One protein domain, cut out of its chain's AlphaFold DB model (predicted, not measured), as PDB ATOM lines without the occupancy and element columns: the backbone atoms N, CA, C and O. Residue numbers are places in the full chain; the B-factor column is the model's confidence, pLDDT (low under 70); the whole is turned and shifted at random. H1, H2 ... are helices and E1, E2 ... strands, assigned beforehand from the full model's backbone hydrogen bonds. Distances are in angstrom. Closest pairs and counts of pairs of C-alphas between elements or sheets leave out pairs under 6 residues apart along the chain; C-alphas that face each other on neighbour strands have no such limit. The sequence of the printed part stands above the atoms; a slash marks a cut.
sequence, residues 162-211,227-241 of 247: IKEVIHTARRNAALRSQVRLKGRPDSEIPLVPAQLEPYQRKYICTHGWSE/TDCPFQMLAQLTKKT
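What this domain is: This is residues 162 to 211 and 227 to 241 of the 247 residues of an uncharacterized protein of Phytophthora parasitica P1976 (UniProt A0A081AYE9). A small three-stranded antiparallel sheet makes one part of an elongated shape, and a single helix, H1, continues beyond the end of edge strand E1 instead of covering a face of the sheet. From the far end of H1 a long loop, residues 178 to 199, folds back to bring the chain into E2, the inner strand, and E3 lies along the other side of E2. The 65 printed residues hold, in chain order, E1, H1, E2 and E3, with the sheet order E1, E2, E3; the class is mixed, helices and strands, though only 26 residues are in named elements. The whole is loose, with a radius of gyration of the C-alphas of 15.1 A, and the C-alphas span 47 by 25 by 19 A.

How they stand to each other: E1, residues 162 to 166, is an edge strand and the antiparallel neighbour of E2, residues 200 to 205, at 168 degrees between their directions. The C-alphas of Ile 162 and Tyr 203 face each other at 4.5 A; N 163 and O 202 are within hydrogen-bond range at 2.8 A, as are N 202 and O 164 at 2.9 A. A tight link of one residue joins E1 to H1, residues 168 to 177. H1 is not on the sheet, with 2 pairs of C-alphas within 10 A. In H1 every O i to N i+4 pair is within hydrogen-bond range. E2 is also the antiparallel neighbour of E3, residues 232 to 236, the other edge strand, at 160 degrees. The C-alphas of Gln 200 and Gln 236 face each other at 4.3 A, and N 201 and O 235 are within hydrogen-bond range at 2.8 A. H1 and E3 are apart.

Where its parts are: E1 begins at C-alpha 162, (-27.934, -23.566, 12.895), and is 11.1 A long from first to last C-alpha. H1 is 14.3 A long and ends at C-alpha 177, (-2.063, -21.146, 19.451). E2, the longest strand by residues, measures 17.0 A. E3 measures 13.0 A and ends at C-alpha 236, (-18.856, -14.963, 9.592).

The domain as a whole: The two C-alphas farthest apart are those of Pro 185 and Thr 227, at 47.5 A. The link from H1 to E2 is long, with 22 residues, whose C-alphas lie 5 to 22 A from the mean of all C-alphas. The link from E2 to E3 runs across the cut: residues 212 to 226 are not printed, and C-alphas 211 and 227 are 10.8 A apart. The mean pLDDT of the printed part is 92.4, and no printed residue is under 70.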
ATOM      1  N   ILE A 162     -29.345 -23.657  12.502       97.00
ATOM      2  CA  ILE A 162     -27.934 -23.566  12.895       97.00
ATOM      3  C   ILE A 162     -27.401 -24.980  13.153       97.00
ATOM      4  O   ILE A 162     -27.956 -25.711  13.970       97.00
ATOM      5  N   LYS A 163     -26.316 -25.348  12.466       95.94
ATOM      6  CA  LYS A 163     -25.572 -26.595  12.694       95.94
ATOM      7  C   LYS A 163     -24.470 -26.407  13.730       95.94
ATOM      8  O   LYS A 163     -24.343 -27.208  14.645       95.94
ATOM      9  N   GLU A 164     -23.663 -25.362  13.563       97.12
ATOM     10  CA  GLU A 164     -22.479 -25.105  14.387       97.12
ATOM     11  C   GLU A 164     -22.357 -23.607  14.680       97.12
ATOM     12  O   GLU A 164     -22.648 -22.760  13.827       97.12
ATOM     13  N   VAL A 165     -21.869 -23.284  15.880       97.94
ATOM     14  CA  VAL A 165     -21.527 -21.923  16.304       97.94
ATOM     15  C   VAL A 165     -20.066 -21.902  16.740       97.94
ATOM     16  O   VAL A 165     -19.649 -22.669  17.607       97.94
ATOM     17  N   ILE A 166     -19.273 -21.013  16.145       96.94
ATOM     18  CA  ILE A 166     -17.905 -20.746  16.584       96.94
ATOM     19  C   ILE A 166     -17.917 -19.470  17.411       96.94
ATOM     20  O   ILE A 166     -18.133 -18.363  16.910       96.94
ATOM     21  N   HIS A 167     -17.640 -19.648  18.694       96.94
ATOM     22  CA  HIS A 167     -17.530 -18.575  19.663       96.94
ATOM     23  C   HIS A 167     -16.251 -17.759  19.463       96.94
ATOM     24  O   HIS A 167     -15.196 -18.281  19.079       96.94
ATOM     25  N   THR A 168     -16.331 -16.467  19.776       96.94
ATOM     26  CA  THR A 168     -15.201 -15.539  19.659       96.94
ATOM     27  C   THR A 168     -14.020 -15.993  20.514       96.94
ATOM     28  O   THR A 168     -12.877 -15.966  20.055       96.94
ATOM     29  N   ALA A 169     -14.292 -16.485  21.727       95.94
ATOM     30  CA  ALA A 169     -13.272 -17.014  22.625       95.94
ATOM     31  C   ALA A 169     -12.510 -18.195  22.004       95.94
ATOM     32  O   ALA A 169     -11.279 -18.174  21.973       95.94
ATOM     33  N   ARG A 170     -13.225 -19.174  21.424       96.25
ATOM     34  CA  ARG A 170     -12.626 -20.340  20.750       96.25
ATOM     35  C   ARG A 170     -11.734 -19.909  19.587       96.25
ATOM     36  O   ARG A 170     -10.591 -20.349  19.491       96.25
ATOM     37  N   ARG A 171     -12.223 -19.007  18.731       96.00
ATOM     38  CA  ARG A 171     -11.449 -18.486  17.595       96.00
ATOM     39  C   ARG A 171     -10.213 -17.711  18.049       96.00
ATOM     40  O   ARG A 171      -9.139 -17.875  17.477       96.00
ATOM     41  N   ASN A 172     -10.338 -16.878  19.077       95.75
ATOM     42  CA  ASN A 172      -9.215 -16.116  19.618       95.75
ATOM     43  C   ASN A 172      -8.172 -17.022  20.289       95.75
ATOM     44  O   ASN A 172      -6.977 -16.790  20.125       95.75
ATOM     45  N   ALA A 173      -8.592 -18.072  20.998       95.12
ATOM     46  CA  ALA A 173      -7.684 -19.081  21.538       95.12
ATOM     47  C   ALA A 173      -6.934 -19.818  20.418       95.12
ATOM     48  O   ALA A 173      -5.712 -19.948  20.485       95.12
ATOM     49  N   ALA A 174      -7.643 -20.210  19.352       95.06
ATOM     50  CA  ALA A 174      -7.035 -20.818  18.173       95.06
ATOM     51  C   ALA A 174      -6.022 -19.882  17.495       95.06
ATOM     52  O   ALA A 174      -4.953 -20.331  17.105       95.06
ATOM     53  N   LEU A 175      -6.301 -18.575  17.396       94.44
ATOM     54  CA  LEU A 175      -5.319 -17.615  16.879       94.44
ATOM     55  C   LEU A 175      -4.053 -17.548  17.735       94.44
ATOM     56  O   LEU A 175      -2.955 -17.550  17.188       94.44
ATOM     57  N   ARG A 176      -4.191 -17.508  19.064       94.81
ATOM     58  CA  ARG A 176      -3.035 -17.466  19.975       94.81
ATOM     59  C   ARG A 176      -2.179 -18.730  19.900       94.81
ATOM     60  O   ARG A 176      -0.970 -18.659  20.118       94.81
ATOM     61  N   SER A 177      -2.783 -19.878  19.591       94.00
ATOM     62  CA  SER A 177      -2.063 -21.146  19.451       94.00
ATOM     63  C   SER A 177      -1.397 -21.336  18.082       94.00
ATOM     64  O   SER A 177      -0.542 -22.216  17.954       94.00
ATOM     65  N   GLN A 178      -1.710 -20.511  17.071       95.06
ATOM     66  CA  GLN A 178      -1.064 -20.593  15.758       95.06
ATOM     67  C   GLN A 178       0.441 -20.354  15.866       95.06
ATOM     68  O   GLN A 178       0.878 -19.346  16.410       95.06
ATOM     69  N   VAL A 179       1.245 -21.223  15.249       93.56
ATOM     70  CA  VAL A 179       2.722 -21.174  15.302       93.56
ATOM     71  C   VAL A 179       3.286 -19.795  14.935       93.56
ATOM     72  O   VAL A 179       4.246 -19.346  15.552       93.56
ATOM     73  N   ARG A 180       2.669 -19.099  13.971       93.50
ATOM     74  CA  ARG A 180       3.097 -17.763  13.511       93.50
ATOM     75  C   ARG A 180       2.822 -16.644  14.521       93.50
ATOM     76  O   ARG A 180       3.508 -15.628  14.494       93.50
ATOM     77  N   LEU A 181       1.811 -16.819  15.369       91.69
ATOM     78  CA  LEU A 181       1.330 -15.824  16.334       91.69
ATOM     79  C   LEU A 181       1.668 -16.211  17.781       91.69
ATOM     80  O   LEU A 181       1.515 -15.407  18.696       91.69
ATOM     81  N   LYS A 182       2.161 -17.432  18.000       89.25
ATOM     82  CA  LYS A 182       2.521 -17.949  19.315       89.25
ATOM     83  C   LYS A 182       3.605 -17.076  19.952       89.25
ATOM     84  O   LYS A 182       4.662 -16.855  19.367       89.25
ATOM     85  N   GLY A 183       3.336 -16.591  21.163       86.12
ATOM     86  CA  GLY A 183       4.240 -15.710  21.909       86.12
ATOM     87  C   GLY A 183       4.224 -14.244  21.464       86.12
ATOM     88  O   GLY A 183       4.970 -13.447  22.027       86.12
ATOM     89  N   ARG A 184       3.389 -13.867  20.483       92.31
ATOM     90  CA  ARG A 184       3.107 -12.456  20.194       92.31
ATOM     91  C   ARG A 184       2.183 -11.869  21.264       92.31
ATOM     92  O   ARG A 184       1.335 -12.595  21.787       92.31
ATOM     93  N   PRO A 185       2.327 -10.575  21.591       93.19
ATOM     94  CA  PRO A 185       1.367  -9.903  22.453       93.19
ATOM     95  C   PRO A 185      -0.004  -9.828  21.769       93.19
ATOM     96  O   PRO A 185      -0.101  -9.735  20.545       93.19
ATOM     97  N   ASP A 186      -1.067  -9.804  22.572       91.00
ATOM     98  CA  ASP A 186      -2.455  -9.767  22.090       91.00
ATOM     99  C   ASP A 186      -2.746  -8.584  21.147       91.00
ATOM    100  O   ASP A 186      -3.589  -8.709  20.263       91.00
ATOM    101  N   SER A 187      -2.018  -7.471  21.282       91.19
ATOM    102  CA  SER A 187      -2.135  -6.287  20.418       91.19
ATOM    103  C   SER A 187      -1.724  -6.534  18.962       91.19
ATOM    104  O   SER A 187      -2.201  -5.842  18.067       91.19
ATOM    105  N   GLU A 188      -0.836  -7.500  18.711       92.12
ATOM    106  CA  GLU A 188      -0.375  -7.862  17.362       92.12
ATOM    107  C   GLU A 188      -1.226  -8.972  16.734       92.12
ATOM    108  O   GLU A 188      -1.195  -9.196  15.522       92.12
ATOM    109  N   ILE A 189      -2.004  -9.682  17.551       93.06
ATOM    110  CA  ILE A 189      -2.881 -10.753  17.100       93.06
ATOM    111  C   ILE A 189      -4.207 -10.117  16.661       93.06
ATOM    112  O   ILE A 189      -4.774  -9.309  17.397       93.06
ATOM    113  N   PRO A 190      -4.771 -10.477  15.492       92.88
ATOM    114  CA  PRO A 190      -6.033  -9.917  15.015       92.88
ATOM    115  C   PRO A 190      -7.233 -10.516  15.769       92.88
ATOM    116  O   PRO A 190      -8.093 -11.171  15.173       92.88
ATOM    117  N   LEU A 191      -7.280 -10.320  17.086       93.62
ATOM    118  CA  LEU A 191      -8.324 -10.786  17.989       93.62
ATOM    119  C   LEU A 191      -9.653 -10.082  17.695       93.62
ATOM    120  O   LEU A 191      -9.695  -8.921  17.287       93.62
ATOM    121  N   VAL A 192     -10.749 -10.813  17.885       94.12
ATOM    122  CA  VAL A 192     -12.112 -10.280  17.762       94.12
ATOM    123  C   VAL A 192     -12.632  -9.953  19.168       94.12
ATOM    124  O   VAL A 192     -12.482 -10.791  20.058       94.12
ATOM    125  N   PRO A 193     -13.221  -8.769  19.406       93.94
ATOM    126  CA  PRO A 193     -13.817  -8.430  20.697       93.94
ATOM    127  C   PRO A 193     -14.940  -9.393  21.106       93.94
ATOM    128  O   PRO A 193     -15.757  -9.789  20.276       93.94
ATOM    129  N   ALA A 194     -15.006  -9.744  22.393       93.31
ATOM    130  CA  ALA A 194     -15.985 -10.700  22.922       93.31
ATOM    131  C   ALA A 194     -17.441 -10.233  22.748       93.31
ATOM    132  O   ALA A 194     -18.326 -11.051  22.548       93.31
ATOM    133  N   GLN A 195     -17.685  -8.922  22.737       92.81
ATOM    134  CA  GLN A 195     -19.017  -8.326  22.585       92.81
ATOM    135  C   GLN A 195     -19.653  -8.604  21.217       92.81
ATOM    136  O   GLN A 195     -20.854  -8.423  21.057       92.81
ATOM    137  N   LEU A 196     -18.855  -9.021  20.229       90.88
ATOM    138  CA  LEU A 196     -19.339  -9.338  18.888       90.88
ATOM    139  C   LEU A 196     -19.782 -10.800  18.746       90.88
ATOM    140  O   LEU A 196     -20.081 -11.240  17.647       90.88
ATOM    141  N   GLU A 197     -19.802 -11.584  19.820       92.06
ATOM    142  CA  GLU A 197     -20.155 -13.000  19.764       92.06
ATOM    143  C   GLU A 197     -21.518 -13.276  19.084       92.06
ATOM    144  O   GLU A 197     -22.480 -12.537  19.310       92.06
ATOM    145  N   PRO A 198     -21.642 -14.354  18.278       96.06
ATOM    146  CA  PRO A 198     -20.607 -15.313  17.860       96.06
ATOM    147  C   PRO A 198     -19.699 -14.829  16.723       96.06
ATOM    148  O   PRO A 198     -20.032 -13.913  15.982       96.06
ATOM    149  N   TYR A 199     -18.543 -15.480  16.549       96.75
ATOM    150  CA  TYR A 199     -17.632 -15.184  15.437       96.75
ATOM    151  C   TYR A 199     -18.152 -15.723  14.102       96.75
ATOM    152  O   TYR A 199     -18.059 -15.048  13.076       96.75
ATOM    153  N   GLN A 200     -18.695 -16.942  14.109       97.69
ATOM    154  CA  GLN A 200     -19.202 -17.607  12.912       97.69
ATOM    155  C   GLN A 200     -20.374 -18.522  13.265       97.69
ATOM    156  O   GLN A 200     -20.385 -19.155  14.322       97.69
ATOM    157  N   ARG A 201     -21.347 -18.621  12.360       98.06
ATOM    158  CA  ARG A 201     -22.447 -19.589  12.409       98.06
ATOM    159  C   ARG A 201     -22.517 -20.344  11.091       98.06
ATOM    160  O   ARG A 201     -22.481 -19.738  10.019       98.06
ATOM    161  N   LYS A 202     -22.642 -21.662  11.182       97.69
ATOM    162  CA  LYS A 202     -22.897 -22.546  10.047       97.69
ATOM    163  C   LYS A 202     -24.356 -22.944  10.057       97.69
ATOM    164  O   LYS A 202     -24.859 -23.431  11.067       97.69
ATOM    165  N   TYR A 203     -25.006 -22.763   8.924       97.31
ATOM    166  CA  TYR A 203     -26.402 -23.085   8.716       97.31
ATOM    167  C   TYR A 203     -26.537 -24.229   7.718       97.31
ATOM    168  O   TYR A 203     -25.756 -24.341   6.772       97.31
ATOM    169  N   ILE A 204     -27.554 -25.052   7.932       96.00
ATOM    170  CA  ILE A 204     -27.965 -26.159   7.066       96.00
ATOM    171  C   ILE A 204     -29.481 -26.126   6.906       96.00
ATOM    172  O   ILE A 204     -30.167 -25.467   7.683       96.00
ATOM    173  N   CYS A 205     -30.033 -26.874   5.955       93.81
ATOM    174  CA  CYS A 205     -31.464 -27.161   5.991       93.81
ATOM    175  C   CYS A 205     -31.758 -28.318   6.963       93.81
ATOM    176  O   CYS A 205     -30.855 -29.062   7.353       93.81
ATOM    177  N   THR A 206     -33.025 -28.529   7.321       91.12
ATOM    178  CA  THR A 206     -33.444 -29.651   8.189       91.12
ATOM    179  C   THR A 206     -33.105 -31.037   7.650       91.12
ATOM    180  O   THR A 206     -33.095 -32.000   8.410       91.12
ATOM    181  N   HIS A 207     -32.796 -31.159   6.362       89.56
ATOM    182  CA  HIS A 207     -32.363 -32.411   5.753       89.56
ATOM    183  C   HIS A 207     -30.833 -32.561   5.641       89.56
ATOM    184  O   HIS A 207     -30.359 -33.566   5.117       89.56
ATOM    185  N   GLY A 208     -30.062 -31.571   6.102       90.75
ATOM    186  CA  GLY A 208     -28.593 -31.583   6.095       90.75
ATOM    187  C   GLY A 208     -27.957 -32.132   7.379       90.75
ATOM    188  O   GLY A 208     -26.737 -32.068   7.540       90.75
ATOM    189  N   TRP A 209     -28.758 -32.627   8.328       88.75
ATOM    190  CA  TRP A 209     -28.243 -33.231   9.555       88.75
ATOM    191  C   TRP A 209     -27.577 -34.575   9.256       88.75
ATOM    192  O   TRP A 209     -28.186 -35.441   8.621       88.75
ATOM    193  N   SER A 210     -26.376 -34.785   9.798       82.50
ATOM    194  CA  SER A 210     -25.726 -36.097   9.796       82.50
ATOM    195  C   SER A 210     -26.529 -37.096  10.619       82.50
ATOM    196  O   SER A 210     -27.202 -36.730  11.593       82.50
ATOM    197  N   GLU A 211     -26.497 -38.356  10.197       75.75
ATOM    198  CA  GLU A 211     -27.065 -39.455  10.967       75.75
ATOM    199  C   GLU A 211     -26.484 -39.429  12.383       75.75
ATOM    200  O   GLU A 211     -25.274 -39.342  12.577       75.75
ATOM    201  N   THR A 227     -32.272 -37.078   3.173       72.06
ATOM    202  CA  THR A 227     -31.969 -36.653   1.801       72.06
ATOM    203  C   THR A 227     -30.499 -36.275   1.630       72.06
ATOM    204  O   THR A 227     -30.069 -36.144   0.493       72.06
ATOM    205  N   ASP A 228     -29.733 -36.164   2.725       80.69
ATOM    206  CA  ASP A 228     -28.323 -35.745   2.749       80.69
ATOM    207  C   ASP A 228     -28.122 -34.432   1.988       80.69
ATOM    208  O   ASP A 228     -27.298 -34.325   1.079       80.69
ATOM    209  N   CYS A 229     -28.950 -33.434   2.311       87.31
ATOM    210  CA  CYS A 229     -28.940 -32.176   1.579       87.31
ATOM    211  C   CYS A 229     -27.559 -31.500   1.699       87.31
ATOM    212  O   CYS A 229     -27.115 -31.237   2.820       87.31
ATOM    213  N   PRO A 230     -26.895 -31.166   0.575       90.31
ATOM    214  CA  PRO A 230     -25.551 -30.592   0.588       90.31
ATOM    215  C   PRO A 230     -25.535 -29.093   0.916       90.31
ATOM    216  O   PRO A 230     -24.464 -28.498   1.007       90.31
ATOM    217  N   PHE A 231     -26.705 -28.461   1.066       91.44
ATOM    218  CA  PHE A 231     -26.805 -27.034   1.348       91.44
ATOM    219  C   PHE A 231     -26.115 -26.682   2.668       91.44
ATOM    220  O   PHE A 231     -26.472 -27.190   3.736       91.44
ATOM    221  N   GLN A 232     -25.165 -25.754   2.588       94.62
ATOM    222  CA  GLN A 232     -24.516 -25.146   3.739       94.62
ATOM    223  C   GLN A 232     -24.333 -23.653   3.486       94.62
ATOM    224  O   GLN A 232     -23.969 -23.238   2.385       94.62
ATOM    225  N   MET A 233     -24.547 -22.849   4.521       95.38
ATOM    226  CA  MET A 233     -24.284 -21.413   4.501       95.38
ATOM    227  C   MET A 233     -23.432 -21.040   5.710       95.38
ATOM    228  O   MET A 233     -23.771 -21.371   6.846       95.38
ATOM    229  N   LEU A 234     -22.327 -20.337   5.472       97.12
ATOM    230  CA  LEU A 234     -21.465 -19.799   6.519       97.12
ATOM    231  C   LEU A 234     -21.697 -18.297   6.640       97.12
ATOM    232  O   LEU A 234     -21.503 -17.557   5.680       97.12
ATOM    233  N   ALA A 235     -22.092 -17.858   7.829       97.06
ATOM    234  CA  ALA A 235     -22.086 -16.453   8.200       97.06
ATOM    235  C   ALA A 235     -20.913 -16.221   9.148       97.06
ATOM    236  O   ALA A 235     -20.757 -16.948  10.130       97.06
ATOM    237  N   GLN A 236     -20.084 -15.227   8.856       96.56
ATOM    238  CA  GLN A 236     -18.856 -14.963   9.592       96.56
ATOM    239  C   GLN A 236     -18.685 -13.463   9.780       96.56
ATOM    240  O   GLN A 236     -18.945 -12.682   8.866       96.56
ATOM    241  N   LEU A 237     -18.214 -13.066  10.960       94.81
ATOM    242  CA  LEU A 237     -17.830 -11.686  11.202       94.81
ATOM    243  C   LEU A 237     -16.610 -11.307  10.372       94.81
ATOM    244  O   LEU A 237     -15.549 -11.931  10.458       94.81
ATOM    245  N   THR A 238     -16.751 -10.218   9.630       91.75
ATOM    246  CA  THR A 238     -15.680  -9.601   8.859       91.75
ATOM    247  C   THR A 238     -15.482  -8.163   9.324       91.75
ATOM    248  O   THR A 238     -16.403  -7.495   9.797       91.75
ATOM    249  N   LYS A 239     -14.244  -7.670   9.229       87.31
ATOM    250  CA  LYS A 239     -13.994  -6.236   9.383       87.31
ATOM    251  C   LYS A 239     -14.490  -5.567   8.106       87.31
ATOM    252  O   LYS A 239     -14.024  -5.936   7.032       87.31
ATOM    253  N   LYS A 240     -15.406  -4.604   8.223       82.31
ATOM    254  CA  LYS A 240     -15.813  -3.781   7.081       82.31
ATOM    255  C   LYS A 240     -14.573  -3.081   6.529       82.31
ATOM    256  O   LYS A 240     -13.957  -2.274   7.225       82.31
ATOM    257  N   THR A 241     -14.185  -3.422   5.309       74.62
ATOM    258  CA  THR A 241     -13.207  -2.649   4.554       74.62
ATOM    259  C   THR A 241     -13.928  -1.398   4.084       74.62
ATOM    260  O   THR A 241     -14.802  -1.467   3.228       74.62
TER     261      THR A 241